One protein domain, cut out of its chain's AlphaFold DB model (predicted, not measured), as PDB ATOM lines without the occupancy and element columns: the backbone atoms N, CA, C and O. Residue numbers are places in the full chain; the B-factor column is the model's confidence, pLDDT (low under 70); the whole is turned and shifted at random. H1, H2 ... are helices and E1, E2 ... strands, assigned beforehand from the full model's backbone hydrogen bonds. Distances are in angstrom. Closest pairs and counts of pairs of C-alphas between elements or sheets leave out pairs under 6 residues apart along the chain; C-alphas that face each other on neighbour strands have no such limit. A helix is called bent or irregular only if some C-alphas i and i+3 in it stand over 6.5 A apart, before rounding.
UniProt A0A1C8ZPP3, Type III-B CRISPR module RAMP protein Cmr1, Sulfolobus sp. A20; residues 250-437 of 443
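AT A GLANCE: This is residues 250 to 437 of the 443 residues of the protein "Type III-B CRISPR module RAMP protein Cmr1" of Sulfolobus sp. A20 (UniProt A0A1C8ZPP3). Two small sheets form two lobes, and one long helix, H8, runs between them: the last part of H8 and the helix H1 cover one face of the three-stranded sheet E1 E5 E4, while the first turns of H8 meet H4 and H5, which sit at one end of the hairpin E6 and E7 in a strongly twisted four-stranded sheet. H2 and H7 pack on H8, H3 is near it, H6 packs on H7, and residues 282 to 288 stick out as a free loop. The printed part has 188 residues with eight named helices and seven named strands, in the order E1 H1 H2 H3 E2 E3 E4 E5 H4 E6 E7 H5 H6 H7 H8. Both sheets, E3 E2 E6 E7 and E1 E5 E4, are antiparallel, and the class is mixed, helices and strands. The whole is compact, with a radius of gyration of the C-alphas of 17.2 A and spans of 56 by 42 by 36 A.

HOW THE PARTS SIT: E1, residues 250 to 255, is an edge strand of the sheet that it forms with E5, residues 338 to 345, and E4, residues 328 to 335. N 251 and O 341 of E1 and E5 are within hydrogen-bond range at 2.9 A; in the hairpin of E4 and E5, N 333 and O 340 are at 2.7 A. H1, residues 258 to 267, and H8, residues 413 to 436, are on the same face of this sheet, in two layers, helices on one face of a sheet. H1 lies over E5 at a height of 9.0 A over the sheet, and H8 over E1 and E5 at 10.4 A. H8 is the hub, touching five helices. Its residues 432 to 436 touch H1, opposite ways at 37 degrees, only just a steep tilt; the closest C-alphas, of Ile 264 and Leu 436, are 5.7 A apart. H2, residues 271 to 277, only just touches residues 431 to 435 of H8, with 3 pairs of C-alphas within 8 A, the closest those of Tyr 277 and Asp 435 at 6.7 A. H3, residues 297 to 300, is close to H8 but not clearly touching, the closest C-alphas being those of Ile 299 and Ile 421 at 6.8 A. E2, residues 310 to 314, and E3, residues 319 to 321, form a hairpin, with N 313 and O 320 at 2.9 A. E6, residues 359 to 365, and E7, residues 369 to 374, form another, with N 361 and O 373 at 2.8 A. E2 and E6 are antiparallel neighbours, with N 312 and O 360 within hydrogen-bond range at 2.9 A. H4, residues 349 to 358, and H5, residues 375 to 379, only graze this sheet and touch each other, with the C-alphas of Lys 357 and Ala 376 closest at 5.1 A. H4 only just touches residues 414 to 418 of H8, with 3 pairs of C-alphas within 8 A, about perpendicular at 76 degrees; the closest are those of Phe 349 and Lys 418, 7.0 A apart. H7, residues 401 to 404, touches residues 419 to 424 of H8, closest at the C-alphas of Leu 403 and Leu 420, 5.8 A. H6, residues 390 to 397, touches H7, closest at the C-alphas of Ala 397 and Ser 404, 5.0 A, and is apart from H8. Helix packing is mostly crossed: of the three touching pairs H1 and H8, H2 and H8, and H4 and H8, 0 are at a shallow tilt. Every O i to N i+4 pair is within hydrogen-bond range in H1, H2, H5 and H6, against 4 of 6 in H4 and 19 of 20 in H8; H3 and H7 are too short for such a pair.

IN THESE COORDINATES: E1 begins at C-alpha 250 (36.862, 1.176, -35.278). E4 is 21.2 A long and E5 22.6 A; E6 is 19.7 A and E7 16.9 A. H8, 32.1 A long, runs from C-alpha 413 (35.408, -26.798, -47.886) to C-alpha 436 (50.919, -0.939, -36.868). It has a kink of 28 degrees near residue 430 and is only just irregular: C-alphas 433 and 436 are 6.6 A apart.

THE WHOLE: The two C-alphas farthest apart, of Asp 336 and Asp 386, are 57.0 A apart. The printed part has no cut, and its one long link is H2 to H3, residues 278 to 296. Mean pLDDT of the printed part is 80.6; 44 residues are under 70, among them 282 to 296, 383 to 394 and 404 to 410.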
ATOM      1  N   ASN A 250      35.738   0.299 -35.612       94.56
ATOM      2  CA  ASN A 250      36.862   1.176 -35.278       94.56
ATOM      3  C   ASN A 250      38.052   0.317 -34.815       94.56
ATOM      4  O   ASN A 250      37.911  -0.553 -33.953       94.56
ATOM      5  N   THR A 251      39.232   0.560 -35.379       92.88
ATOM      6  CA  THR A 251      40.469  -0.156 -35.029       92.88
ATOM      7  C   THR A 251      41.117   0.339 -33.734       92.88
ATOM      8  O   THR A 251      42.091  -0.252 -33.277       92.88
ATOM      9  N   GLN A 252      40.582   1.409 -33.139       92.12
ATOM     10  CA  GLN A 252      41.160   2.200 -32.047       92.12
ATOM     11  C   GLN A 252      42.514   2.817 -32.410       92.12
ATOM     12  O   GLN A 252      43.279   3.209 -31.532       92.12
ATOM     13  N   CYS A 253      42.813   2.892 -33.709       93.62
ATOM     14  CA  CYS A 253      43.995   3.556 -34.198       93.62
ATOM     15  C   CYS A 253      43.687   4.999 -34.565       93.62
ATOM     16  O   CYS A 253      42.928   5.234 -35.504       93.62
ATOM     17  N   ASN A 254      44.327   5.922 -33.851       94.50
ATOM     18  CA  ASN A 254      44.217   7.356 -34.058       94.50
ATOM     19  C   ASN A 254      45.588   7.940 -34.435       94.50
ATOM     20  O   ASN A 254      46.598   7.634 -33.788       94.50
ATOM     21  N   LYS A 255      45.640   8.752 -35.494       95.62
ATOM     22  CA  LYS A 255      46.856   9.456 -35.933       95.62
ATOM     23  C   LYS A 255      46.546  10.897 -36.294       95.62
ATOM     24  O   LYS A 255      45.539  11.154 -36.933       95.62
ATOM     25  N   SER A 256      47.423  11.829 -35.940       94.81
ATOM     26  CA  SER A 256      47.299  13.240 -36.334       94.81
ATOM     27  C   SER A 256      47.671  13.487 -37.802       94.81
ATOM     28  O   SER A 256      47.147  14.401 -38.428       94.81
ATOM     29  N   ASP A 257      48.549  12.653 -38.367       94.81
ATOM     30  CA  ASP A 257      49.023  12.765 -39.748       94.81
ATOM     31  C   ASP A 257      48.341  11.732 -40.662       94.81
ATOM     32  O   ASP A 257      48.402  10.517 -40.431       94.81
ATOM     33  N   VAL A 258      47.729  12.230 -41.738       95.38
ATOM     34  CA  VAL A 258      47.067  11.419 -42.763       95.38
ATOM     35  C   VAL A 258      48.038  10.486 -43.490       95.38
ATOM     36  O   VAL A 258      47.667   9.356 -43.800       95.38
ATOM     37  N   ILE A 259      49.293  10.894 -43.717       95.38
ATOM     38  CA  ILE A 259      50.314  10.054 -44.358       95.38
ATOM     39  C   ILE A 259      50.594   8.836 -43.480       95.38
ATOM     40  O   ILE A 259      50.654   7.713 -43.983       95.38
ATOM     41  N   ILE A 260      50.709   9.031 -42.162       95.69
ATOM     42  CA  ILE A 260      50.925   7.937 -41.208       95.69
ATOM     43  C   ILE A 260      49.701   7.014 -41.175       95.69
ATOM     44  O   ILE A 260      49.859   5.794 -41.236       95.69
ATOM     45  N   ALA A 261      48.485   7.571 -41.143       96.50
ATOM     46  CA  ALA A 261      47.257   6.778 -41.201       96.50
ATOM     47  C   ALA A 261      47.191   5.926 -42.485       96.50
ATOM     48  O   ALA A 261      46.975   4.716 -42.425       96.50
ATOM     49  N   LEU A 262      47.457   6.523 -43.651       96.69
ATOM     50  CA  LEU A 262      47.483   5.823 -44.939       96.69
ATOM     51  C   LEU A 262      48.600   4.785 -45.020       96.69
ATOM     52  O   LEU A 262      48.397   3.723 -45.613       96.69
ATOM     53  N   LYS A 263      49.760   5.067 -44.421       95.62
ATOM     54  CA  LYS A 263      50.864   4.115 -44.320       95.62
ATOM     55  C   LYS A 263      50.431   2.884 -43.537       95.62
ATOM     56  O   LYS A 263      50.553   1.788 -44.069       95.62
ATOM     57  N   ILE A 264      49.851   3.061 -42.349       95.88
ATOM     58  CA  ILE A 264      49.309   1.968 -41.525       95.88
ATOM     59  C   ILE A 264      48.288   1.152 -42.317       95.88
ATOM     60  O   ILE A 264      48.390  -0.073 -42.378       95.88
ATOM     61  N   ILE A 265      47.335   1.829 -42.967       95.56
ATOM     62  CA  ILE A 265      46.311   1.163 -43.773       95.56
ATOM     63  C   ILE A 265      46.958   0.332 -44.874       95.56
ATOM     64  O   ILE A 265      46.597  -0.822 -45.041       95.56
ATOM     65  N   GLN A 266      47.904   0.865 -45.640       92.50
ATOM     66  CA  GLN A 266      48.505   0.129 -46.755       92.50
ATOM     67  C   GLN A 266      49.421  -0.999 -46.291       92.50
ATOM     68  O   GLN A 266      49.367  -2.100 -46.846       92.50
ATOM     69  N   ASP A 267      50.206  -0.743 -45.251       90.88
ATOM     70  CA  ASP A 267      51.125  -1.695 -44.649       90.88
ATOM     71  C   ASP A 267      50.372  -2.901 -44.068       90.88
ATOM     72  O   ASP A 267      50.881  -4.020 -44.151       90.88
ATOM     73  N   ALA A 268      49.132  -2.731 -43.593       91.19
ATOM     74  CA  ALA A 268      48.283  -3.834 -43.129       91.19
ATOM     75  C   ALA A 268      47.924  -4.847 -44.233       91.19
ATOM     76  O   ALA A 268      47.652  -6.014 -43.956       91.19
ATOM     77  N   PHE A 269      47.949  -4.422 -45.498       88.56
ATOM     78  CA  PHE A 269      47.629  -5.268 -46.653       88.56
ATOM     79  C   PHE A 269      48.867  -5.838 -47.346       88.56
ATOM     80  O   PHE A 269      48.742  -6.608 -48.304       88.56
ATOM     81  N   LEU A 270      50.072  -5.488 -46.886       84.00
ATOM     82  CA  LEU A 270      51.292  -6.061 -47.428       84.00
ATOM     83  C   LEU A 270      51.475  -7.494 -46.940       84.00
ATOM     84  O   LEU A 270      51.542  -7.774 -45.743       84.00
ATOM     85  N   LYS A 271      51.674  -8.406 -47.898       79.75
ATOM     86  CA  LYS A 271      51.984  -9.814 -47.615       79.75
ATOM     87  C   LYS A 271      53.203  -9.958 -46.694       79.75
ATOM     88  O   LYS A 271      53.240 -10.886 -45.893       79.75
ATOM     89  N   SER A 272      54.201  -9.079 -46.800       78.50
ATOM     90  CA  SER A 272      55.376  -9.066 -45.915       78.50
ATOM     91  C   SER A 272      55.011  -8.750 -44.468       78.50
ATOM     92  O   SER A 272      55.447  -9.453 -43.566       78.50
ATOM     93  N   ASN A 273      54.175  -7.744 -44.241       83.44
ATOM     94  CA  ASN A 273      53.831  -7.313 -42.891       83.44
ATOM     95  C   ASN A 273      52.923  -8.335 -42.220       83.44
ATOM     96  O   ASN A 273      53.172  -8.721 -41.083       83.44
ATOM     97  N   PHE A 274      51.962  -8.893 -42.960       81.56
ATOM     98  CA  PHE A 274      51.150  -9.997 -42.453       81.56
ATOM     99  C   PHE A 274      52.019 -11.183 -41.986       81.56
ATOM    100  O   PHE A 274      51.763 -11.773 -40.941       81.56
ATOM    101  N   LYS A 275      53.109 -11.504 -42.700       77.00
ATOM    102  CA  LYS A 275      54.069 -12.546 -42.279       77.00
ATOM    103  C   LYS A 275      54.783 -12.205 -40.975       77.00
ATOM    104  O   LYS A 275      54.922 -13.066 -40.108       77.00
ATOM    105  N   ILE A 276      55.280 -10.978 -40.875       79.25
ATOM    106  CA  ILE A 276      56.072 -10.527 -39.731       79.25
ATOM    107  C   ILE A 276      55.200 -10.522 -38.480       79.25
ATOM    108  O   ILE A 276      55.555 -11.145 -37.488       79.25
ATOM    109  N   TYR A 277      54.043  -9.875 -38.552       83.50
ATOM    110  CA  TYR A 277      53.238  -9.587 -37.372       83.50
ATOM    111  C   TYR A 277      52.289 -10.734 -37.011       83.50
ATOM    112  O   TYR A 277      52.267 -11.183 -35.867       83.50
ATOM    113  N   VAL A 278      51.581 -11.310 -37.991       82.19
ATOM    114  CA  VAL A 278      50.573 -12.350 -37.715       82.19
ATOM    115  C   VAL A 278      51.210 -13.728 -37.522       82.19
ATOM    116  O   VAL A 278      50.846 -14.460 -36.600       82.19
ATOM    117  N   TYR A 279      52.198 -14.086 -38.349       77.94
ATOM    118  CA  TYR A 279      52.893 -15.382 -38.262       77.94
ATOM    119  C   TYR A 279      54.186 -15.350 -37.434       77.94
ATOM    120  O   TYR A 279      54.818 -16.401 -37.266       77.94
ATOM    121  N   ARG A 280      54.585 -14.176 -36.917       78.56
ATOM    122  CA  ARG A 280      55.804 -13.980 -36.109       78.56
ATOM    123  C   ARG A 280      57.044 -14.578 -36.776       78.56
ATOM    124  O   ARG A 280      57.799 -15.344 -36.177       78.56
ATOM    125  N   ILE A 281      57.217 -14.305 -38.068       73.12
ATOM    126  CA  ILE A 281      58.400 -14.752 -38.807       73.12
ATOM    127  C   ILE A 281      59.529 -13.755 -38.545       73.12
ATOM    128  O   ILE A 281      59.556 -12.674 -39.127       73.12
ATOM    129  N   GLU A 282      60.458 -14.118 -37.660       63.16
ATOM    130  CA  GLU A 282      61.617 -13.284 -37.345       63.16
ATOM    131  C   GLU A 282      62.576 -13.167 -38.538       63.16
ATOM    132  O   GLU A 282      63.027 -14.162 -39.110       63.16
ATOM    133  N   HIS A 283      62.954 -11.933 -38.877       55.38
ATOM    134  CA  HIS A 283      63.966 -11.636 -39.897       55.38
ATOM    135  C   HIS A 283      65.411 -11.780 -39.397       55.38
ATOM    136  O   HIS A 283      66.344 -11.540 -40.164       55.38
ATOM    137  N   LYS A 284      65.613 -12.139 -38.122       45.00
ATOM    138  CA  LYS A 284      66.782 -11.674 -37.369       45.00
ATOM    139  C   LYS A 284      68.151 -12.153 -37.845       45.00
ATOM    140  O   LYS A 284      69.093 -11.465 -37.509       45.00
ATOM    141  N   ASN A 285      68.298 -13.204 -38.656       44.12
ATOM    142  CA  ASN A 285      69.631 -13.589 -39.159       44.12
ATOM    143  C   ASN A 285      69.662 -14.229 -40.550       44.12
ATOM    144  O   ASN A 285      70.695 -14.752 -40.963       44.12
ATOM    145  N   ASP A 286      68.562 -14.211 -41.306       43.41
ATOM    146  CA  ASP A 286      68.524 -14.987 -42.543       43.41
ATOM    147  C   ASP A 286      67.794 -14.265 -43.675       43.41
ATOM    148  O   ASP A 286      66.647 -14.560 -44.015       43.41
ATOM    149  N   ARG A 287      68.518 -13.358 -44.347       43.84
ATOM    150  CA  ARG A 287      68.142 -12.843 -45.679       43.84
ATOM    151  C   ARG A 287      67.904 -13.982 -46.698       43.84
ATOM    152  O   ARG A 287      67.398 -13.714 -47.785       43.84
ATOM    153  N   LYS A 288      68.241 -15.248 -46.377       44.16
ATOM    154  CA  LYS A 288      68.011 -16.438 -47.213       44.16
ATOM    155  C   LYS A 288      66.790 -17.279 -46.802       44.16
ATOM    156  O   LYS A 288      66.474 -18.227 -47.531       44.16
ATOM    157  N   LYS A 289      66.021 -16.935 -45.754       45.94
ATOM    158  CA  LYS A 289      64.712 -17.577 -45.497       45.94
ATOM    159  C   LYS A 289      63.631 -16.959 -46.382       45.94
ATOM    160  O   LYS A 289      63.009 -15.941 -46.103       45.94
ATOM    161  N   LYS A 290      63.528 -17.624 -47.530       49.19
ATOM    162  CA  LYS A 290      62.742 -17.357 -48.731       49.19
ATOM    163  C   LYS A 290      61.306 -16.895 -48.452       49.19
ATOM    164  O   LYS A 290      60.687 -17.361 -47.496       49.19
ATOM    165  N   PRO A 291      60.716 -16.094 -49.359       45.19
ATOM    166  CA  PRO A 291      59.273 -15.931 -49.420       45.19
ATOM    167  C   PRO A 291      58.634 -17.312 -49.608       45.19
ATOM    168  O   PRO A 291      58.630 -17.861 -50.704       45.19
ATOM    169  N   ALA A 292      58.120 -17.892 -48.527       43.91
ATOM    170  CA  ALA A 292      57.192 -19.005 -48.627       43.91
ATOM    171  C   ALA A 292      55.930 -18.539 -49.388       43.91
ATOM    172  O   ALA A 292      55.532 -17.362 -49.216       43.91
ATOM    173  N   PRO A 293      55.317 -19.412 -50.215       50.50
ATOM    174  CA  PRO A 293      53.933 -19.220 -50.640       50.50
ATOM    175  C   PRO A 293      53.095 -19.054 -49.361       50.50
ATOM    176  O   PRO A 293      53.386 -19.665 -48.344       50.50
ATOM    177  N   TYR A 294      52.436 -17.903 -49.222       59.25
ATOM    178  CA  TYR A 294      51.081 -17.939 -48.679       59.25
ATOM    179  C   TYR A 294      50.089 -17.571 -49.753       59.25
ATOM    180  O   TYR A 294      50.126 -16.456 -50.294       59.25
ATOM    181  N   ILE A 295      49.203 -18.509 -50.013       58.66
ATOM    182  CA  ILE A 295      48.249 -18.466 -51.112       58.66
ATOM    183  C   ILE A 295      46.925 -17.852 -50.651       58.66
ATOM    184  O   ILE A 295      45.987 -17.773 -51.423       58.66
ATOM    185  N   HIS A 296      46.863 -17.355 -49.409       63.72
ATOM    186  CA  HIS A 296      45.634 -16.966 -48.711       63.72
ATOM    187  C   HIS A 296      45.415 -15.447 -48.584       63.72
ATOM    188  O   HIS A 296      44.337 -15.008 -48.198       63.72
ATOM    189  N   THR A 297      46.386 -14.605 -48.975       71.50
ATOM    190  CA  THR A 297      46.207 -13.135 -48.934       71.50
ATOM    191  C   THR A 297      45.263 -12.606 -50.017       71.50
ATOM    192  O   THR A 297      44.924 -11.428 -49.995       71.50
ATOM    193  N   TRP A 298      44.825 -13.455 -50.954       77.81
ATOM    194  CA  TRP A 298      43.820 -13.117 -51.971       77.81
ATOM    195  C   TRP A 298      42.473 -12.675 -51.375       77.81
ATOM    196  O   TRP A 298      41.730 -11.945 -52.036       77.81
ATOM    197  N   ILE A 299      42.163 -13.080 -50.132       80.94
ATOM    198  CA  ILE A 299      40.967 -12.653 -49.382       80.94
ATOM    199  C   ILE A 299      40.947 -11.128 -49.211       80.94
ATOM    200  O   ILE A 299      39.895 -10.497 -49.275       80.94
ATOM    201  N   PHE A 300      42.120 -10.509 -49.080       78.12
ATOM    202  CA  PHE A 300      42.261  -9.062 -48.974       78.12
ATOM    203  C   PHE A 300      42.248  -8.332 -50.329       78.12
ATOM    204  O   PHE A 300      42.591  -7.150 -50.412       78.12
ATOM    205  N   GLY A 301      41.846  -9.022 -51.393       70.38
ATOM    206  CA  GLY A 301      42.019  -8.599 -52.774       70.38
ATOM    207  C   GLY A 301      43.280  -9.204 -53.384       70.38
ATOM    208  O   GLY A 301      44.204  -9.633 -52.690       70.38
ATOM    209  N   LEU A 302      43.312  -9.260 -54.711       60.38
ATOM    210  CA  LEU A 302      44.438  -9.854 -55.417       60.38
ATOM    211  C   LEU A 302      45.555  -8.817 -55.557       60.38
ATOM    212  O   LEU A 302      45.311  -7.743 -56.118       60.38
ATOM    213  N   PRO A 303      46.780  -9.090 -55.069       56.78
ATOM    214  CA  PRO A 303      47.925  -8.296 -55.479       56.78
ATOM    215  C   PRO A 303      48.071  -8.406 -57.000       56.78
ATOM    216  O   PRO A 303      47.885  -9.485 -57.567       56.78
ATOM    217  N   ARG A 304      48.410  -7.287 -57.652       57.03
ATOM    218  CA  ARG A 304      48.814  -7.309 -59.062       57.03
ATOM    219  C   ARG A 304      49.965  -8.308 -59.209       57.03
ATOM    220  O   ARG A 304      50.849  -8.364 -58.351       57.03
ATOM    221  N   ASN A 305      49.920  -9.121 -60.259       66.75
ATOM    222  CA  ASN A 305      51.032  -9.985 -60.622       66.75
ATOM    223  C   ASN A 305      52.287  -9.135 -60.849       66.75
ATOM    224  O   ASN A 305      52.215  -8.008 -61.338       66.75
ATOM    225  N   VAL A 306      53.438  -9.687 -60.481       66.31
ATOM    226  CA  VAL A 306      54.742  -9.087 -60.771       66.31
ATOM    227  C   VAL A 306      55.439 -10.041 -61.727       66.31
ATOM    228  O   VAL A 306      55.877 -11.125 -61.333       66.31
ATOM    229  N   GLY A 307      55.457  -9.660 -63.005       75.75
ATOM    230  CA  GLY A 307      55.899 -10.523 -64.097       75.75
ATOM    231  C   GLY A 307      55.049 -11.794 -64.200       75.75
ATOM    232  O   GLY A 307      53.829 -11.735 -64.360       75.75
ATOM    233  N   ASP A 308      55.711 -12.942 -64.079       79.19
ATOM    234  CA  ASP A 308      55.152 -14.291 -64.211       79.19
ATOM    235  C   ASP A 308      54.734 -14.925 -62.870       79.19
ATOM    236  O   ASP A 308      54.458 -16.122 -62.816       79.19
ATOM    237  N   THR A 309      54.691 -14.142 -61.785       79.56
ATOM    238  CA  THR A 309      54.309 -14.605 -60.440       79.56
ATOM    239  C   THR A 309      53.118 -13.828 -59.890       79.56
ATOM    240  O   THR A 309      52.928 -12.650 -60.197       79.56
ATOM    241  N   GLY A 310      52.308 -14.473 -59.050       80.88
ATOM    242  CA  GLY A 310      51.117 -13.867 -58.458       80.88
ATOM    243  C   GLY A 310      49.922 -14.807 -58.457       80.88
ATOM    244  O   GLY A 310      50.076 -16.012 -58.268       80.88
ATOM    245  N   TYR A 311      48.732 -14.240 -58.620       85.06
ATOM    246  CA  TYR A 311      47.482 -14.985 -58.735       85.06
ATOM    247  C   TYR A 311      46.925 -14.823 -60.146       85.06
ATOM    248  O   TYR A 311      46.875 -13.708 -60.667       85.06
ATOM    249  N   PHE A 312      46.498 -15.929 -60.740       87.44
ATOM    250  CA  PHE A 312      45.922 -15.984 -62.078       87.44
ATOM    251  C   PHE A 312      44.600 -16.738 -62.033       87.44
ATOM    252  O   PHE A 312      44.416 -17.608 -61.181       87.44
ATOM    253  N   LYS A 313      43.701 -16.422 -62.964       89.81
ATOM    254  CA  LYS A 313      42.538 -17.260 -63.234       89.81
ATOM    255  C   LYS A 313      42.952 -18.382 -64.181       89.81
ATOM    256  O   LYS A 313      43.589 -18.132 -65.205       89.81
ATOM    257  N   ASP A 314      42.619 -19.608 -63.805       88.50
ATOM    258  CA  ASP A 314      42.903 -20.817 -64.563       88.50
ATOM    259  C   ASP A 314      41.673 -21.259 -65.360       88.50
ATOM    260  O   ASP A 314      40.715 -21.785 -64.800       88.50
ATOM    261  N   ASN A 315      41.723 -21.079 -66.681       86.19
ATOM    262  CA  ASN A 315      40.668 -21.524 -67.596       86.19
ATOM    263  C   ASN A 315      41.001 -22.879 -68.257       86.19
ATOM    264  O   ASN A 315      40.514 -23.177 -69.348       86.19
ATOM    265  N   GLY A 316      41.920 -23.664 -67.683       84.25
ATOM    266  CA  GLY A 316      42.383 -24.953 -68.207       84.25
ATOM    267  C   GLY A 316      43.393 -24.844 -69.356       84.25
ATOM    268  O   GLY A 316      44.377 -25.576 -69.369       84.25
ATOM    269  N   LYS A 317      43.195 -23.906 -70.293       81.31
ATOM    270  CA  LYS A 317      44.094 -23.684 -71.448       81.31
ATOM    271  C   LYS A 317      45.063 -22.516 -71.259       81.31
ATOM    272  O   LYS A 317      46.213 -22.591 -71.681       81.31
ATOM    273  N   HIS A 318      44.605 -21.444 -70.615       86.56
ATOM    274  CA  HIS A 318      45.370 -20.209 -70.445       86.56
ATOM    275  C   HIS A 318      45.196 -19.632 -69.045       86.56
ATOM    276  O   HIS A 318      44.152 -19.795 -68.412       86.56
ATOM    277  N   LEU A 319      46.235 -18.924 -68.602       87.69
ATOM    278  CA  LEU A 319      46.218 -18.137 -67.381       87.69
ATOM    279  C   LEU A 319      45.893 -16.696 -67.729       87.69
ATOM    280  O   LEU A 319      46.621 -16.064 -68.497       87.69
ATOM    281  N   THR A 320      44.818 -16.172 -67.158       88.75
ATOM    282  CA  THR A 320      44.435 -14.775 -67.355       88.75
ATOM    283  C   THR A 320      44.656 -13.974 -66.080       88.75
ATOM    284  O   THR A 320      44.599 -14.496 -64.961       88.75
ATOM    285  N   MET A 321      44.957 -12.684 -66.244       82.44
ATOM    286  CA  MET A 321      45.049 -11.782 -65.103       82.44
ATOM    287  C   MET A 321      43.670 -11.629 -64.478       82.44
ATOM    288  O   MET A 321      42.697 -11.307 -65.160       82.44
ATOM    289  N   LEU A 322      43.603 -11.808 -63.165       80.12
ATOM    290  CA  LEU A 322      42.371 -11.648 -62.417       80.12
ATOM    291  C   LEU A 322      42.378 -10.292 -61.710       80.12
ATOM    292  O   LEU A 322      43.279  -9.976 -60.931       80.12
ATOM    293  N   ARG A 323      41.362  -9.470 -61.981       73.25
ATOM    294  CA  ARG A 323      41.121  -8.224 -61.246       73.25
ATOM    295  C   ARG A 323      40.049  -8.489 -60.203       73.25
ATOM    296  O   ARG A 323      38.919  -8.801 -60.551       73.25
ATOM    297  N   ARG A 324      40.397  -8.331 -58.927       77.31
ATOM    298  CA  ARG A 324      39.455  -8.494 -57.817       77.31
ATOM    299  C   ARG A 324      39.521  -7.301 -56.884       77.31
ATOM    300  O   ARG A 324      40.602  -6.916 -56.431       77.31
ATOM    301  N   GLN A 325      38.358  -6.746 -56.567       77.38
ATOM    302  CA  GLN A 325      38.255  -5.741 -55.523       77.38
ATOM    303  C   GLN A 325      38.347  -6.390 -54.140       77.38
ATOM    304  O   GLN A 325      37.861  -7.489 -53.898       77.38
ATOM    305  N   SER A 326      38.999  -5.697 -53.217       85.31
ATOM    306  CA  SER A 326      39.026  -6.095 -51.811       85.31
ATOM    307  C   SER A 326      37.635  -5.966 -51.204       85.31
ATOM    308  O   SER A 326      37.057  -4.887 -51.309       85.31
ATOM    309  N   MET A 327      37.169  -6.996 -50.493       89.38
ATOM    310  CA  MET A 327      35.935  -6.928 -49.692       89.38
ATOM    311  C   MET A 327      36.028  -5.918 -48.545       89.38
ATOM    312  O   MET A 327      35.022  -5.438 -48.046       89.38
ATOM    313  N   PHE A 328      37.243  -5.588 -48.113       94.00
ATOM    314  CA  PHE A 328      37.467  -4.602 -47.065       94.00
ATOM    315  C   PHE A 328      37.767  -3.245 -47.684       94.00
ATOM    316  O   PHE A 328      38.715  -3.115 -48.475       94.00
ATOM    317  N   ILE A 329      36.990  -2.250 -47.276       96.44
ATOM    318  CA  ILE A 329      37.366  -0.847 -47.368       96.44
ATOM    319  C   ILE A 329      37.908  -0.463 -45.998       96.44
ATOM    320  O   ILE A 329      37.213  -0.595 -44.997       96.44
ATOM    321  N   VAL A 330      39.158  -0.015 -45.949       97.12
ATOM    322  CA  VAL A 330      39.731   0.548 -44.725       97.12
ATOM    323  C   VAL A 330      39.851   2.042 -44.937       97.12
ATOM    324  O   VAL A 330      40.512   2.477 -45.883       97.12
ATOM    325  N   THR A 331      39.144   2.806 -44.111       97.50
ATOM    326  CA  THR A 331      39.001   4.251 -44.270       97.50
ATOM    327  C   THR A 331      39.551   4.967 -43.047       97.50
ATOM    328  O   THR A 331      39.193   4.603 -41.924       97.50
ATOM    329  N   PRO A 332      40.399   5.986 -43.227       97.75
ATOM    330  CA  PRO A 332      40.606   6.972 -42.187       97.75
ATOM    331  C   PRO A 332      39.360   7.873 -42.130       97.75
ATOM    332  O   PRO A 332      38.781   8.224 -43.161       97.75
ATOM    333  N   VAL A 333      38.932   8.215 -40.925       97.88
ATOM    334  CA  VAL A 333      37.826   9.123 -40.634       97.88
ATOM    335  C   VAL A 333      38.413  10.274 -39.847       97.88
ATOM    336  O   VAL A 333      38.984  10.066 -38.778       97.88
ATOM    337  N   LYS A 334      38.308  11.485 -40.392       96.31
ATOM    338  CA  LYS A 334      38.785  12.669 -39.689       96.31
ATOM    339  C   LYS A 334      37.822  13.008 -38.559       96.31
ATOM    340  O   LYS A 334      36.630  13.177 -38.797       96.31
ATOM    341  N   LYS A 335      38.372  13.111 -37.357       93.88
ATOM    342  CA  LYS A 335      37.701  13.568 -36.149       93.88
ATOM    343  C   LYS A 335      38.612  14.589 -35.484       93.88
ATOM    344  O   LYS A 335      39.750  14.276 -35.118       93.88
ATOM    345  N   ASP A 336      38.138  15.826 -35.426       90.94
ATOM    346  CA  ASP A 336      38.927  16.986 -35.016       90.94
ATOM    347  C   ASP A 336      40.228  17.102 -35.845       90.94
ATOM    348  O   ASP A 336      40.196  17.174 -37.079       90.94
ATOM    349  N   ASN A 337      41.383  17.068 -35.178       92.31
ATOM    350  CA  ASN A 337      42.716  17.138 -35.788       92.31
ATOM    351  C   ASN A 337      43.380  15.762 -35.946       92.31
ATOM    352  O   ASN A 337      44.603  15.661 -36.028       92.31
ATOM    353  N   SER A 338      42.585  14.695 -35.952       96.00
ATOM    354  CA  SER A 338      43.079  13.324 -35.983       96.00
ATOM    355  C   SER A 338      42.281  12.433 -36.931       96.00
ATOM    356  O   SER A 338      41.209  12.801 -37.407       96.00
ATOM    357  N   TYR A 339      42.833  11.261 -37.220       97.19
ATOM    358  CA  TYR A 339      42.290  10.263 -38.124       97.19
ATOM    359  C   TYR A 339      42.112   8.948 -37.377       97.19
ATOM    360  O   TYR A 339      43.096   8.268 -37.075       97.19
ATOM    361  N   ASP A 340      40.859   8.582 -37.134       97.19
ATOM    362  CA  ASP A 340      40.488   7.252 -36.666       97.19
ATOM    363  C   ASP A 340      40.413   6.291 -37.853       97.19
ATOM    364  O   ASP A 340      39.849   6.616 -38.896       97.19
ATOM    365  N   ILE A 341      40.957   5.084 -37.721       97.62
ATOM    366  CA  ILE A 341      40.911   4.087 -38.799       97.62
ATOM    367  C   ILE A 341      39.755   3.111 -38.568       97.62
ATOM    368  O   ILE A 341      39.686   2.441 -37.534       97.62
ATOM    369  N   TYR A 342      38.896   2.969 -39.578       97.56
ATOM    370  CA  TYR A 342      37.753   2.057 -39.593       97.56
ATOM    371  C   TYR A 342      37.882   0.986 -40.677       97.56
ATOM    372  O   TYR A 342      38.403   1.238 -41.766       97.56
ATOM    373  N   ILE A 343      37.346  -0.203 -40.398       96.94
ATOM    374  CA  ILE A 343      37.174  -1.293 -41.365       96.94
ATOM    375  C   ILE A 343      35.690  -1.405 -41.720       96.94
ATOM    376  O   ILE A 343      34.844  -1.561 -40.839       96.94
ATOM    377  N   LEU A 344      35.393  -1.345 -43.018       97.31
ATOM    378  CA  LEU A 344      34.067  -1.498 -43.609       97.31
ATOM    379  C   LEU A 344      34.052  -2.802 -44.428       97.31
ATOM    380  O   LEU A 344      34.614  -2.848 -45.532       97.31
ATOM    381  N   PRO A 345      33.469  -3.880 -43.885       95.88
ATOM    382  CA  PRO A 345      33.441  -5.193 -44.528       95.88
ATOM    383  C   PRO A 345      32.262  -5.338 -45.514       95.88
ATOM    384  O   PRO A 345      31.127  -5.586 -45.119       95.88
ATOM    385  N   PHE A 346      32.540  -5.242 -46.815       95.69
ATOM    386  CA  PHE A 346      31.595  -5.512 -47.907       95.69
ATOM    387  C   PHE A 346      31.683  -6.982 -48.352       95.69
ATOM    388  O   PHE A 346      32.227  -7.305 -49.412       95.69
ATOM    389  N   LEU A 347      31.232  -7.891 -47.486       94.69
ATOM    390  CA  LEU A 347      31.456  -9.333 -47.640       94.69
ATOM    391  C   LEU A 347      30.495  -9.994 -48.640       94.69
ATOM    392  O   LEU A 347      29.355  -9.568 -48.812       94.69
ATOM    393  N   SER A 348      30.975 -11.072 -49.266       94.44
ATOM    394  CA  SER A 348      30.210 -11.984 -50.131       94.44
ATOM    395  C   SER A 348      30.860 -13.367 -50.133       94.44
ATOM    396  O   SER A 348      31.998 -13.536 -50.571       94.44
ATOM    397  N   PHE A 349      30.188 -14.374 -49.580       94.50
ATOM    398  CA  PHE A 349      30.781 -15.701 -49.447       94.50
ATOM    399  C   PHE A 349      30.906 -16.429 -50.784       94.50
ATOM    400  O   PHE A 349      31.995 -16.898 -51.115       94.50
ATOM    401  N   TYR A 350      29.833 -16.481 -51.575       94.62
ATOM    402  CA  TYR A 350      29.834 -17.229 -52.830       94.62
ATOM    403  C   TYR A 350      30.735 -16.595 -53.901       94.62
ATOM    404  O   TYR A 350      31.293 -17.333 -54.709       94.62
ATOM    405  N   ASP A 351      30.990 -15.276 -53.854       91.75
ATOM    406  CA  ASP A 351      32.060 -14.649 -54.658       91.75
ATOM    407  C   ASP A 351      33.405 -15.308 -54.339       91.75
ATOM    408  O   ASP A 351      34.082 -15.831 -55.219       91.75
ATOM    409  N   ASN A 352      33.772 -15.358 -53.054       89.94
ATOM    410  CA  ASN A 352      35.026 -15.975 -52.630       89.94
ATOM    411  C   ASN A 352      35.078 -17.452 -52.995       89.94
ATOM    412  O   ASN A 352      36.124 -17.909 -53.442       89.94
ATOM    413  N   LEU A 353      33.974 -18.171 -52.797       91.62
ATOM    414  CA  LEU A 353      33.882 -19.603 -53.054       91.62
ATOM    415  C   LEU A 353      34.089 -19.933 -54.531       91.62
ATOM    416  O   LEU A 353      34.777 -20.895 -54.864       91.62
ATOM    417  N   ASN A 354      33.488 -19.147 -55.419       90.81
ATOM    418  CA  ASN A 354      33.632 -19.341 -56.855       90.81
ATOM    419  C   ASN A 354      35.043 -18.952 -57.305       90.81
ATOM    420  O   ASN A 354      35.703 -19.717 -58.004       90.81
ATOM    421  N   GLN A 355      35.562 -17.823 -56.817       88.38
ATOM    422  CA  GLN A 355      36.912 -17.366 -57.146       88.38
ATOM    423  C   GLN A 355      37.994 -18.337 -56.655       88.38
ATOM    424  O   GLN A 355      38.926 -18.653 -57.390       88.38
ATOM    425  N   SER A 356      37.888 -18.869 -55.438       88.75
ATOM    426  CA  SER A 356      38.891 -19.790 -54.890       88.75
ATOM    427  C   SER A 356      39.017 -21.093 -55.682       88.75
ATOM    428  O   SER A 356      40.080 -21.714 -55.650       88.75
ATOM    429  N   LYS A 357      37.967 -21.496 -56.410       89.81
ATOM    430  CA  LYS A 357      37.976 -22.657 -57.316       89.81
ATOM    431  C   LYS A 357      38.725 -22.386 -58.623       89.81
ATOM    432  O   LYS A 357      39.288 -23.313 -59.198       89.81
ATOM    433  N   GLU A 358      38.763 -21.134 -59.069       90.12
ATOM    434  CA  GLU A 358      39.357 -20.730 -60.350       90.12
ATOM    435  C   GLU A 358      40.767 -20.137 -60.213       90.12
ATOM    436  O   GLU A 358      41.505 -20.044 -61.196       90.12
ATOM    437  N   ILE A 359      41.158 -19.700 -59.013       89.44
ATOM    438  CA  ILE A 359      42.447 -19.041 -58.797       89.44
ATOM    439  C   ILE A 359      43.573 -20.064 -58.648       89.44
ATOM    440  O   ILE A 359      43.538 -20.951 -57.791       89.44
ATOM    441  N   VAL A 360      44.650 -19.836 -59.397       87.75
ATOM    442  CA  VAL A 360      45.959 -20.455 -59.175       87.75
ATOM    443  C   VAL A 360      46.974 -19.428 -58.693       87.75
ATOM    444  O   VAL A 360      47.041 -18.299 -59.183       87.75
ATOM    445  N   HIS A 361      47.804 -19.827 -57.738       86.00
ATOM    446  CA  HIS A 361      49.000 -19.103 -57.350       86.00
ATOM    447  C   HIS A 361      50.206 -19.614 -58.133       86.00
ATOM    448  O   HIS A 361      50.447 -20.822 -58.181       86.00
ATOM    449  N   ILE A 362      50.984 -18.690 -58.695       84.56
ATOM    450  CA  ILE A 362      52.292 -18.976 -59.280       84.56
ATOM    451  C   ILE A 362      53.375 -18.286 -58.468       84.56
ATOM    452  O   ILE A 362      53.418 -17.055 -58.380       84.56
ATOM    453  N   GLY A 363      54.286 -19.084 -57.919       79.88
ATOM    454  CA  GLY A 363      55.497 -18.611 -57.265       79.88
ATOM    455  C   GLY A 363      56.748 -19.110 -57.978       79.88
ATOM    456  O   GLY A 363      56.775 -20.212 -58.522       79.88
ATOM    457  N   LYS A 364      57.806 -18.294 -57.969       77.62
ATOM    458  CA  LYS A 364      59.119 -18.627 -58.537       77.62
ATOM    459  C   LYS A 364      60.162 -18.700 -57.430       77.62
ATOM    460  O   LYS A 364      60.300 -17.775 -56.628       77.62
ATOM    461  N   HIS A 365      60.935 -19.779 -57.407       71.12
ATOM    462  CA  HIS A 365      61.923 -20.041 -56.369       71.12
ATOM    463  C   HIS A 365      63.264 -20.464 -56.961       71.12
ATOM    464  O   HIS A 365      63.340 -21.338 -57.816       71.12
ATOM    465  N   LYS A 366      64.354 -19.887 -56.436       69.12
ATOM    466  CA  LYS A 366      65.714 -20.070 -56.978       69.12
ATOM    467  C   LYS A 366      66.184 -21.529 -57.096       69.12
ATOM    468  O   LYS A 366      66.994 -21.807 -57.961       69.12
ATOM    469  N   LYS A 367      65.739 -22.428 -56.207       71.62
ATOM    470  CA  LYS A 367      66.223 -23.827 -56.154       71.62
ATOM    471  C   LYS A 367      65.271 -24.848 -56.781       71.62
ATOM    472  O   LYS A 367      65.701 -25.938 -57.107       71.62
ATOM    473  N   THR A 368      63.990 -24.521 -56.868       66.75
ATOM    474  CA  THR A 368      62.907 -25.487 -57.119       66.75
ATOM    475  C   THR A 368      62.031 -25.080 -58.303       66.75
ATOM    476  O   THR A 368      61.017 -25.711 -58.561       66.75
ATOM    477  N   GLY A 369      62.406 -24.021 -59.027       79.06
ATOM    478  CA  GLY A 369      61.687 -23.568 -60.214       79.06
ATOM    479  C   GLY A 369      60.397 -22.809 -59.897       79.06
ATOM    480  O   GLY A 369      60.291 -22.115 -58.879       79.06
ATOM    481  N   LYS A 370      59.441 -22.880 -60.825       80.88
ATOM    482  CA  LYS A 370      58.098 -22.307 -60.677       80.88
ATOM    483  C   LYS A 370      57.151 -23.368 -60.127       80.88
ATOM    484  O   LYS A 370      57.225 -24.511 -60.556       80.88
ATOM    485  N   HIS A 371      56.247 -22.977 -59.239       81.00
ATOM    486  CA  HIS A 371      55.117 -23.816 -58.845       81.00
ATOM    487  C   HIS A 371      53.806 -23.193 -59.308       81.00
ATOM    488  O   HIS A 371      53.726 -21.979 -59.510       81.00
ATOM    489  N   ARG A 372      52.782 -24.033 -59.430       85.75
ATOM    490  CA  ARG A 372      51.408 -23.643 -59.731       85.75
ATOM    491  C   ARG A 372      50.493 -24.400 -58.783       85.75
ATOM    492  O   ARG A 372      50.429 -25.617 -58.854       85.75
ATOM    493  N   LEU A 373      49.794 -23.679 -57.918       83.38
ATOM    494  CA  LEU A 373      48.944 -24.272 -56.889       83.38
ATOM    495  C   LEU A 373      47.544 -23.669 -56.961       83.38
ATOM    496  O   LEU A 373      47.411 -22.444 -56.929       83.38
ATOM    497  N   LYS A 374      46.497 -24.494 -57.052       86.50
ATOM    498  CA  LYS A 374      45.115 -23.997 -56.971       86.50
ATOM    499  C   LYS A 374      44.801 -23.590 -55.537       86.50
ATOM    500  O   LYS A 374      45.106 -24.317 -54.595       86.50
ATOM    501  N   VAL A 375      44.147 -22.441 -55.370       85.25
ATOM    502  CA  VAL A 375      43.714 -21.946 -54.053       85.25
ATOM    503  C   VAL A 375      42.793 -22.961 -53.369       85.25
ATOM    504  O   VAL A 375      42.939 -23.214 -52.171       85.25
ATOM    505  N   ALA A 376      41.882 -23.580 -54.127       86.81
ATOM    506  CA  ALA A 376      40.976 -24.600 -53.612       86.81
ATOM    507  C   ALA A 376      41.700 -25.816 -53.020       86.81
ATOM    508  O   ALA A 376      41.372 -26.214 -51.904       86.81
ATOM    509  N   ASP A 377      42.716 -26.346 -53.702       84.19
ATOM    510  CA  ASP A 377      43.437 -27.541 -53.245       84.19
ATOM    511  C   ASP A 377      44.113 -27.307 -51.889       84.19
ATOM    512  O   ASP A 377      44.145 -28.192 -51.036       84.19
ATOM    513  N   ILE A 378      44.579 -26.083 -51.644       77.56
ATOM    514  CA  ILE A 378      45.246 -25.722 -50.390       77.56
ATOM    515  C   ILE A 378      44.238 -25.605 -49.254       77.56
ATOM    516  O   ILE A 378      44.461 -26.171 -48.186       77.56
ATOM    517  N   ILE A 379      43.108 -24.928 -49.477       79.94
ATOM    518  CA  ILE A 379      42.038 -24.815 -48.471       79.94
ATOM    519  C   ILE A 379      41.485 -26.209 -48.123       79.94
ATOM    520  O   ILE A 379      41.241 -26.517 -46.954       79.94
ATOM    521  N   SER A 380      41.338 -27.084 -49.121       80.06
ATOM    522  CA  SER A 380      40.924 -28.477 -48.928       80.06
ATOM    523  C   SER A 380      42.015 -29.377 -48.338       80.06
ATOM    524  O   SER A 380      41.730 -30.536 -48.056       80.06
ATOM    525  N   SER A 381      43.248 -28.887 -48.169       73.56
ATOM    526  CA  SER A 381      44.410 -29.696 -47.774       73.56
ATOM    527  C   SER A 381      44.657 -30.908 -48.697       73.56
ATOM    528  O   SER A 381      45.184 -31.921 -48.249       73.56
ATOM    529  N   LYS A 382      44.271 -30.802 -49.978       74.44
ATOM    530  CA  LYS A 382      44.390 -31.840 -51.021       74.44
ATOM    531  C   LYS A 382      45.674 -31.732 -51.853       74.44
ATOM    532  O   LYS A 382      45.815 -32.433 -52.847       74.44
ATOM    533  N   VAL A 383      46.587 -30.841 -51.477       67.44
ATOM    534  CA  VAL A 383      47.892 -30.712 -52.138       67.44
ATOM    535  C   VAL A 383      48.714 -31.971 -51.865       67.44
ATOM    536  O   VAL A 383      48.709 -32.475 -50.739       67.44
ATOM    537  N   ASP A 384      49.405 -32.463 -52.891       68.81
ATOM    538  CA  ASP A 384      50.290 -33.619 -52.790       68.81
ATOM    539  C   ASP A 384      51.329 -33.410 -51.673       68.81
ATOM    540  O   ASP A 384      52.011 -32.382 -51.611       68.81
ATOM    541  N   LYS A 385      51.419 -34.383 -50.759       66.06
ATOM    542  CA  LYS A 385      52.299 -34.321 -49.584       66.06
ATOM    543  C   LYS A 385      53.776 -34.353 -49.969       66.06
ATOM    544  O   LYS A 385      54.605 -33.861 -49.197       66.06
ATOM    545  N   ASP A 386      54.081 -34.874 -51.155       64.12
ATOM    546  CA  ASP A 386      55.441 -34.984 -51.673       64.12
ATOM    547  C   ASP A 386      55.924 -33.678 -52.323       64.12
ATOM    548  O   ASP A 386      57.125 -33.480 -52.537       64.12
ATOM    549  N   GLU A 387      55.028 -32.708 -52.549       67.69
ATOM    550  CA  GLU A 387      55.456 -31.385 -52.972       67.69
ATOM    551  C   GLU A 387      56.189 -30.656 -51.840       67.69
ATOM    552  O   GLU A 387      55.662 -30.381 -50.759       67.69
ATOM    553  N   ILE A 388      57.419 -30.218 -52.128       67.50
ATOM    554  CA  ILE A 388      58.269 -29.415 -51.228       67.50
ATOM    555  C   ILE A 388      57.504 -28.218 -50.618       67.50
ATOM    556  O   ILE A 388      57.806 -27.783 -49.502       67.50
ATOM    557  N   TRP A 389      56.509 -27.686 -51.333       64.81
ATOM    558  CA  TRP A 389      55.675 -26.561 -50.911       64.81
ATOM    559  C   TRP A 389      54.640 -26.923 -49.853       64.81
ATOM    560  O   TRP A 389      54.416 -26.110 -48.953       64.81
ATOM    561  N   TYR A 390      54.087 -28.138 -49.890       67.00
ATOM    562  CA  TYR A 390      53.146 -28.619 -48.881       67.00
ATOM    563  C   TYR A 390      53.771 -28.575 -47.489       67.00
ATOM    564  O   TYR A 390      53.209 -27.997 -46.564       67.00
ATOM    565  N   ASN A 391      55.008 -29.058 -47.354       68.31
ATOM    566  CA  ASN A 391      55.741 -29.032 -46.089       68.31
ATOM    567  C   ASN A 391      56.067 -27.614 -45.592       68.31
ATOM    568  O   ASN A 391      56.351 -27.411 -44.408       68.31
ATOM    569  N   VAL A 392      56.091 -26.616 -46.479       69.06
ATOM    570  CA  VAL A 392      56.257 -25.209 -46.093       69.06
ATOM    571  C   VAL A 392      54.931 -24.643 -45.591       69.06
ATOM    572  O   VAL A 392      54.909 -24.084 -44.497       69.06
ATOM    573  N   GLU A 393      53.840 -24.832 -46.333       66.00
ATOM    574  CA  GLU A 393      52.502 -24.381 -45.929       66.00
ATOM    575  C   GLU A 393      52.036 -25.083 -44.643       66.00
ATOM    576  O   GLU A 393      51.560 -24.423 -43.725       66.00
ATOM    577  N   LEU A 394      52.290 -26.386 -44.487       68.31
ATOM    578  CA  LEU A 394      51.967 -27.148 -43.277       68.31
ATOM    579  C   LEU A 394      52.703 -26.612 -42.041       68.31
ATOM    580  O   LEU A 394      52.109 -26.465 -40.978       68.31
ATOM    581  N   ARG A 395      53.984 -26.236 -42.167       71.50
ATOM    582  CA  ARG A 395      54.740 -25.614 -41.061       71.50
ATOM    583  C   ARG A 395      54.143 -24.280 -40.623       71.50
ATOM    584  O   ARG A 395      54.237 -23.920 -39.451       71.50
ATOM    585  N   LEU A 396      53.560 -23.536 -41.553       66.81
ATOM    586  CA  LEU A 396      52.945 -22.239 -41.289       66.81
ATOM    587  C   LEU A 396      51.531 -22.411 -40.734       66.81
ATOM    588  O   LEU A 396      51.167 -21.739 -39.769       66.81
ATOM    589  N   ALA A 397      50.790 -23.378 -41.261       66.88
ATOM    590  CA  ALA A 397      49.531 -23.829 -40.704       66.88
ATOM    591  C   ALA A 397      49.683 -24.323 -39.269       66.88
ATOM    592  O   ALA A 397      48.880 -23.960 -38.423       66.88
ATOM    593  N   ASN A 398      50.758 -25.031 -38.933       69.69
ATOM    594  CA  ASN A 398      51.005 -25.435 -37.549       69.69
ATOM    595  C   ASN A 398      51.221 -24.236 -36.607       69.69
ATOM    596  O   ASN A 398      50.975 -24.352 -35.412       69.69
ATOM    597  N   LYS A 399      51.635 -23.066 -37.120       76.44
ATOM    598  CA  LYS A 399      51.723 -21.830 -36.318       76.44
ATOM    599  C   LYS A 399      50.375 -21.126 -36.155       76.44
ATOM    600  O   LYS A 399      50.110 -20.557 -35.099       76.44
ATOM    601  N   LYS A 400      49.560 -21.098 -37.213       80.75
ATOM    602  CA  LYS A 400      48.243 -20.438 -37.268       80.75
ATOM    603  C   LYS A 400      47.301 -21.248 -38.163       80.75
ATOM    604  O   LYS A 400      47.080 -20.913 -39.333       80.75
ATOM    605  N   SER A 401      46.768 -22.339 -37.622       74.56
ATOM    606  CA  SER A 401      45.991 -23.326 -38.390       74.56
ATOM    607  C   SER A 401      44.711 -22.712 -38.939       74.56
ATOM    608  O   SER A 401      44.402 -22.847 -40.124       74.56
ATOM    609  N   ASN A 402      44.071 -21.895 -38.106       77.38
ATOM    610  CA  ASN A 402      42.876 -21.122 -38.408       77.38
ATOM    611  C   ASN A 402      43.029 -20.160 -39.608       77.38
ATOM    612  O   ASN A 402      42.025 -19.801 -40.219       77.38
ATOM    613  N   LEU A 403      44.253 -19.754 -39.967       78.00
ATOM    614  CA  LEU A 403      44.538 -18.864 -41.104       78.00
ATOM    615  C   LEU A 403      45.017 -19.589 -42.364       78.00
ATOM    616  O   LEU A 403      45.134 -18.958 -43.409       78.00
ATOM    617  N   SER A 404      45.309 -20.885 -42.280       68.94
ATOM    618  CA  SER A 404      45.983 -21.604 -43.370       68.94
ATOM    619  C   SER A 404      45.069 -22.637 -44.033       68.94
ATOM    620  O   SER A 404      45.012 -22.716 -45.254       68.94
ATOM    621  N   PHE A 405      44.264 -23.364 -43.253       65.06
ATOM    622  CA  PHE A 405      43.298 -24.340 -43.786       65.06
ATOM    623  C   PHE A 405      41.848 -24.029 -43.399       65.06
ATOM    624  O   PHE A 405      40.943 -24.792 -43.722       65.06
ATOM    625  N   GLY A 406      41.618 -22.927 -42.680       58.44
ATOM    626  CA  GLY A 406      40.387 -22.719 -41.921       58.44
ATOM    627  C   GLY A 406      40.404 -23.533 -40.629       58.44
ATOM    628  O   GLY A 406      41.461 -23.960 -40.164       58.44
ATOM    629  N   ASN A 407      39.244 -23.729 -40.004       61.59
ATOM    630  CA  ASN A 407      39.148 -24.641 -38.868       61.59
ATOM    631  C   ASN A 407      39.355 -26.080 -39.377       61.59
ATOM    632  O   ASN A 407      38.473 -26.634 -40.029       61.59
ATOM    633  N   SER A 408      40.522 -26.674 -39.105       59.69
ATOM    634  CA  SER A 408      40.892 -28.022 -39.564       59.69
ATOM    635  C   SER A 408      39.958 -29.116 -39.047       59.69
ATOM    636  O   SER A 408      39.902 -30.187 -39.644       59.69
ATOM    637  N   ASN A 409      39.206 -28.830 -37.980       60.69
ATOM    638  CA  ASN A 409      38.207 -29.733 -37.411       60.69
ATOM    639  C   ASN A 409      36.894 -29.738 -38.208       60.69
ATOM    640  O   ASN A 409      35.964 -30.453 -37.849       60.69
ATOM    641  N   VAL A 410      36.799 -28.934 -39.273       69.88
ATOM    642  CA  VAL A 410      35.647 -28.915 -40.168       69.88
ATOM    643  C   VAL A 410      35.987 -29.640 -41.464       69.88
ATOM    644  O   VAL A 410      37.001 -29.359 -42.110       69.88
ATOM    645  N   ASN A 411      35.130 -30.587 -41.846       73.38
ATOM    646  CA  ASN A 411      35.352 -31.459 -43.001       73.38
ATOM    647  C   ASN A 411      34.919 -30.829 -44.333       73.38
ATOM    648  O   ASN A 411      35.359 -31.276 -45.392       73.38
ATOM    649  N   TYR A 412      34.097 -29.778 -44.297       83.44
ATOM    650  CA  TYR A 412      33.548 -29.148 -45.494       83.44
ATOM    651  C   TYR A 412      34.376 -27.940 -45.943       83.44
ATOM    652  O   TYR A 412      34.770 -27.086 -45.146       83.44
ATOM    653  N   TYR A 413      34.639 -27.871 -47.250       85.31
ATOM    654  CA  TYR A 413      35.408 -26.798 -47.886       85.31
ATOM    655  C   TYR A 413      34.804 -25.412 -47.634       85.31
ATOM    656  O   TYR A 413      35.520 -24.469 -47.292       85.31
ATOM    657  N   ASP A 414      33.484 -25.310 -47.764       88.56
ATOM    658  CA  ASP A 414      32.736 -24.064 -47.641       88.56
ATOM    659  C   ASP A 414      32.888 -23.464 -46.236       88.56
ATOM    660  O   ASP A 414      33.249 -22.295 -46.084       88.56
ATOM    661  N   ASP A 415      32.740 -24.290 -45.200       87.44
ATOM    662  CA  ASP A 415      32.916 -23.870 -43.811       87.44
ATOM    663  C   ASP A 415      34.360 -23.457 -43.501       87.44
ATOM    664  O   ASP A 415      34.600 -22.489 -42.772       87.44
ATOM    665  N   ARG A 416      35.349 -24.152 -44.082       86.44
ATOM    666  CA  ARG A 416      36.763 -23.766 -43.967       86.44
ATOM    667  C   ARG A 416      37.006 -22.388 -44.567       86.44
ATOM    668  O   ARG A 416      37.641 -21.553 -43.920       86.44
ATOM    669  N   LEU A 417      36.481 -22.126 -45.765       89.25
ATOM    670  CA  LEU A 417      36.599 -20.823 -46.416       89.25
ATOM    671  C   LEU A 417      35.882 -19.727 -45.620       89.25
ATOM    672  O   LEU A 417      36.440 -18.644 -45.428       89.25
ATOM    673  N   LYS A 418      34.684 -20.010 -45.100       90.25
ATOM    674  CA  LYS A 418      33.948 -19.090 -44.226       90.25
ATOM    675  C   LYS A 418      34.782 -18.729 -42.995       90.25
ATOM    676  O   LYS A 418      34.978 -17.546 -42.706       90.25
ATOM    677  N   GLY A 419      35.335 -19.736 -42.318       88.75
ATOM    678  CA  GLY A 419      36.221 -19.552 -41.171       88.75
ATOM    679  C   GLY A 419      37.470 -18.741 -41.520       88.75
ATOM    680  O   GLY A 419      37.853 -17.852 -40.760       88.75
ATOM    681  N   LEU A 420      38.072 -18.974 -42.692       87.62
ATOM    682  CA  LEU A 420      39.203 -18.180 -43.181       87.62
ATOM    683  C   LEU A 420      38.833 -16.703 -43.326       87.62
ATOM    684  O   LEU A 420      39.530 -15.865 -42.761       87.62
ATOM    685  N   ILE A 421      37.735 -16.365 -44.008       89.94
ATOM    686  CA  ILE A 421      37.298 -14.967 -44.178       89.94
ATOM    687  C   ILE A 421      37.129 -14.286 -42.812       89.94
ATOM    688  O   ILE A 421      37.626 -13.175 -42.600       89.94
ATOM    689  N   GLN A 422      36.501 -14.971 -41.854       90.94
ATOM    690  CA  GLN A 422      36.315 -14.452 -40.500       90.94
ATOM    691  C   GLN A 422      37.648 -14.247 -39.763       90.94
ATOM    692  O   GLN A 422      37.881 -13.188 -39.177       90.94
ATOM    693  N   ASN A 423      38.543 -15.237 -39.809       88.81
ATOM    694  CA  ASN A 423      39.849 -15.168 -39.157       88.81
ATOM    695  C   ASN A 423      40.720 -14.062 -39.772       88.81
ATOM    696  O   ASN A 423      41.310 -13.278 -39.036       88.81
ATOM    697  N   TYR A 424      40.741 -13.930 -41.100       89.06
ATOM    698  CA  TYR A 424      41.466 -12.866 -41.795       89.06
ATOM    699  C   TYR A 424      40.922 -11.473 -41.469       89.06
ATOM    700  O   TYR A 424      41.706 -10.542 -41.296       89.06
ATOM    701  N   THR A 425      39.604 -11.327 -41.321       90.50
ATOM    702  CA  THR A 425      38.992 -10.062 -40.882       90.50
ATOM    703  C   THR A 425      39.463  -9.685 -39.474       90.50
ATOM    704  O   THR A 425      39.888  -8.552 -39.240       90.50
ATOM    705  N   ARG A 426      39.457 -10.650 -38.542       90.81
ATOM    706  CA  ARG A 426      39.929 -10.450 -37.163       90.81
ATOM    707  C   ARG A 426      41.421 -10.125 -37.102       90.81
ATOM    708  O   ARG A 426      41.818  -9.231 -36.358       90.81
ATOM    709  N   GLU A 427      42.244 -10.804 -37.893       90.19
ATOM    710  CA  GLU A 427      43.683 -10.528 -37.934       90.19
ATOM    711  C   GLU A 427      44.004  -9.192 -38.601       90.19
ATOM    712  O   GLU A 427      44.909  -8.506 -38.144       90.19
ATOM    713  N   LEU A 428      43.247  -8.759 -39.617       91.56
ATOM    714  CA  LEU A 428      43.402  -7.418 -40.184       91.56
ATOM    715  C   LEU A 428      43.140  -6.335 -39.128       91.56
ATOM    716  O   LEU A 428      43.921  -5.392 -38.999       91.56
ATOM    717  N   LEU A 429      42.068  -6.494 -38.347       92.19
ATOM    718  CA  LEU A 429      41.748  -5.602 -37.235       92.19
ATOM    719  C   LEU A 429      42.867  -5.583 -36.187       92.19
ATOM    720  O   LEU A 429      43.310  -4.508 -35.787       92.19
ATOM    721  N   ASN A 430      43.346  -6.757 -35.765       90.94
ATOM    722  CA  ASN A 430      44.421  -6.873 -34.780       90.94
ATOM    723  C   ASN A 430      45.735  -6.267 -35.278       90.94
ATOM    724  O   ASN A 430      46.385  -5.550 -34.519       90.94
ATOM    725  N   LEU A 431      46.094  -6.520 -36.537       90.44
ATOM    726  CA  LEU A 431      47.306  -6.013 -37.173       90.44
ATOM    727  C   LEU A 431      47.325  -4.483 -37.187       90.44
ATOM    728  O   LEU A 431      48.323  -3.870 -36.815       90.44
ATOM    729  N   ILE A 432      46.208  -3.856 -37.574       92.69
ATOM    730  CA  ILE A 432      46.093  -2.394 -37.541       92.69
ATOM    731  C   ILE A 432      46.158  -1.904 -36.094       92.69
ATOM    732  O   ILE A 432      46.983  -1.049 -35.781       92.69
ATOM    733  N   LYS A 433      45.328  -2.465 -35.208       91.44
ATOM    734  CA  LYS A 433      45.182  -2.016 -33.818       91.44
ATOM    735  C   LYS A 433      46.475  -2.118 -33.007       91.44
ATOM    736  O   LYS A 433      46.842  -1.167 -32.328       91.44
ATOM    737  N   LYS A 434      47.123  -3.283 -33.013       83.69
ATOM    738  CA  LYS A 434      48.224  -3.606 -32.092       83.69
ATOM    739  C   LYS A 434      49.581  -3.290 -32.698       83.69
ATOM    740  O   LYS A 434      50.382  -2.589 -32.089       83.69
ATOM    741  N   ASP A 435      49.813  -3.789 -33.904       77.56
ATOM    742  CA  ASP A 435      51.168  -3.897 -34.436       77.56
ATOM    743  C   ASP A 435      51.577  -2.668 -35.251       77.56
ATOM    744  O   ASP A 435      52.729  -2.241 -35.199       77.56
ATOM    745  N   LEU A 436      50.635  -2.079 -35.993       80.94
ATOM    746  CA  LEU A 436      50.919  -0.939 -36.868       80.94
ATOM    747  C   LEU A 436      50.549   0.405 -36.245       80.94
ATOM    748  O   LEU A 436      51.214   1.402 -36.517       80.94
ATOM    749  N   CYS A 437      49.531   0.458 -35.382       86.19
ATOM    750  CA  CYS A 437      49.189   1.705 -34.705       86.19
ATOM    751  C   CYS A 437      50.170   2.097 -33.592       86.19
ATOM    752  O   CYS A 437      50.077   3.208 -33.063       86.19
TER     753      CYS A 437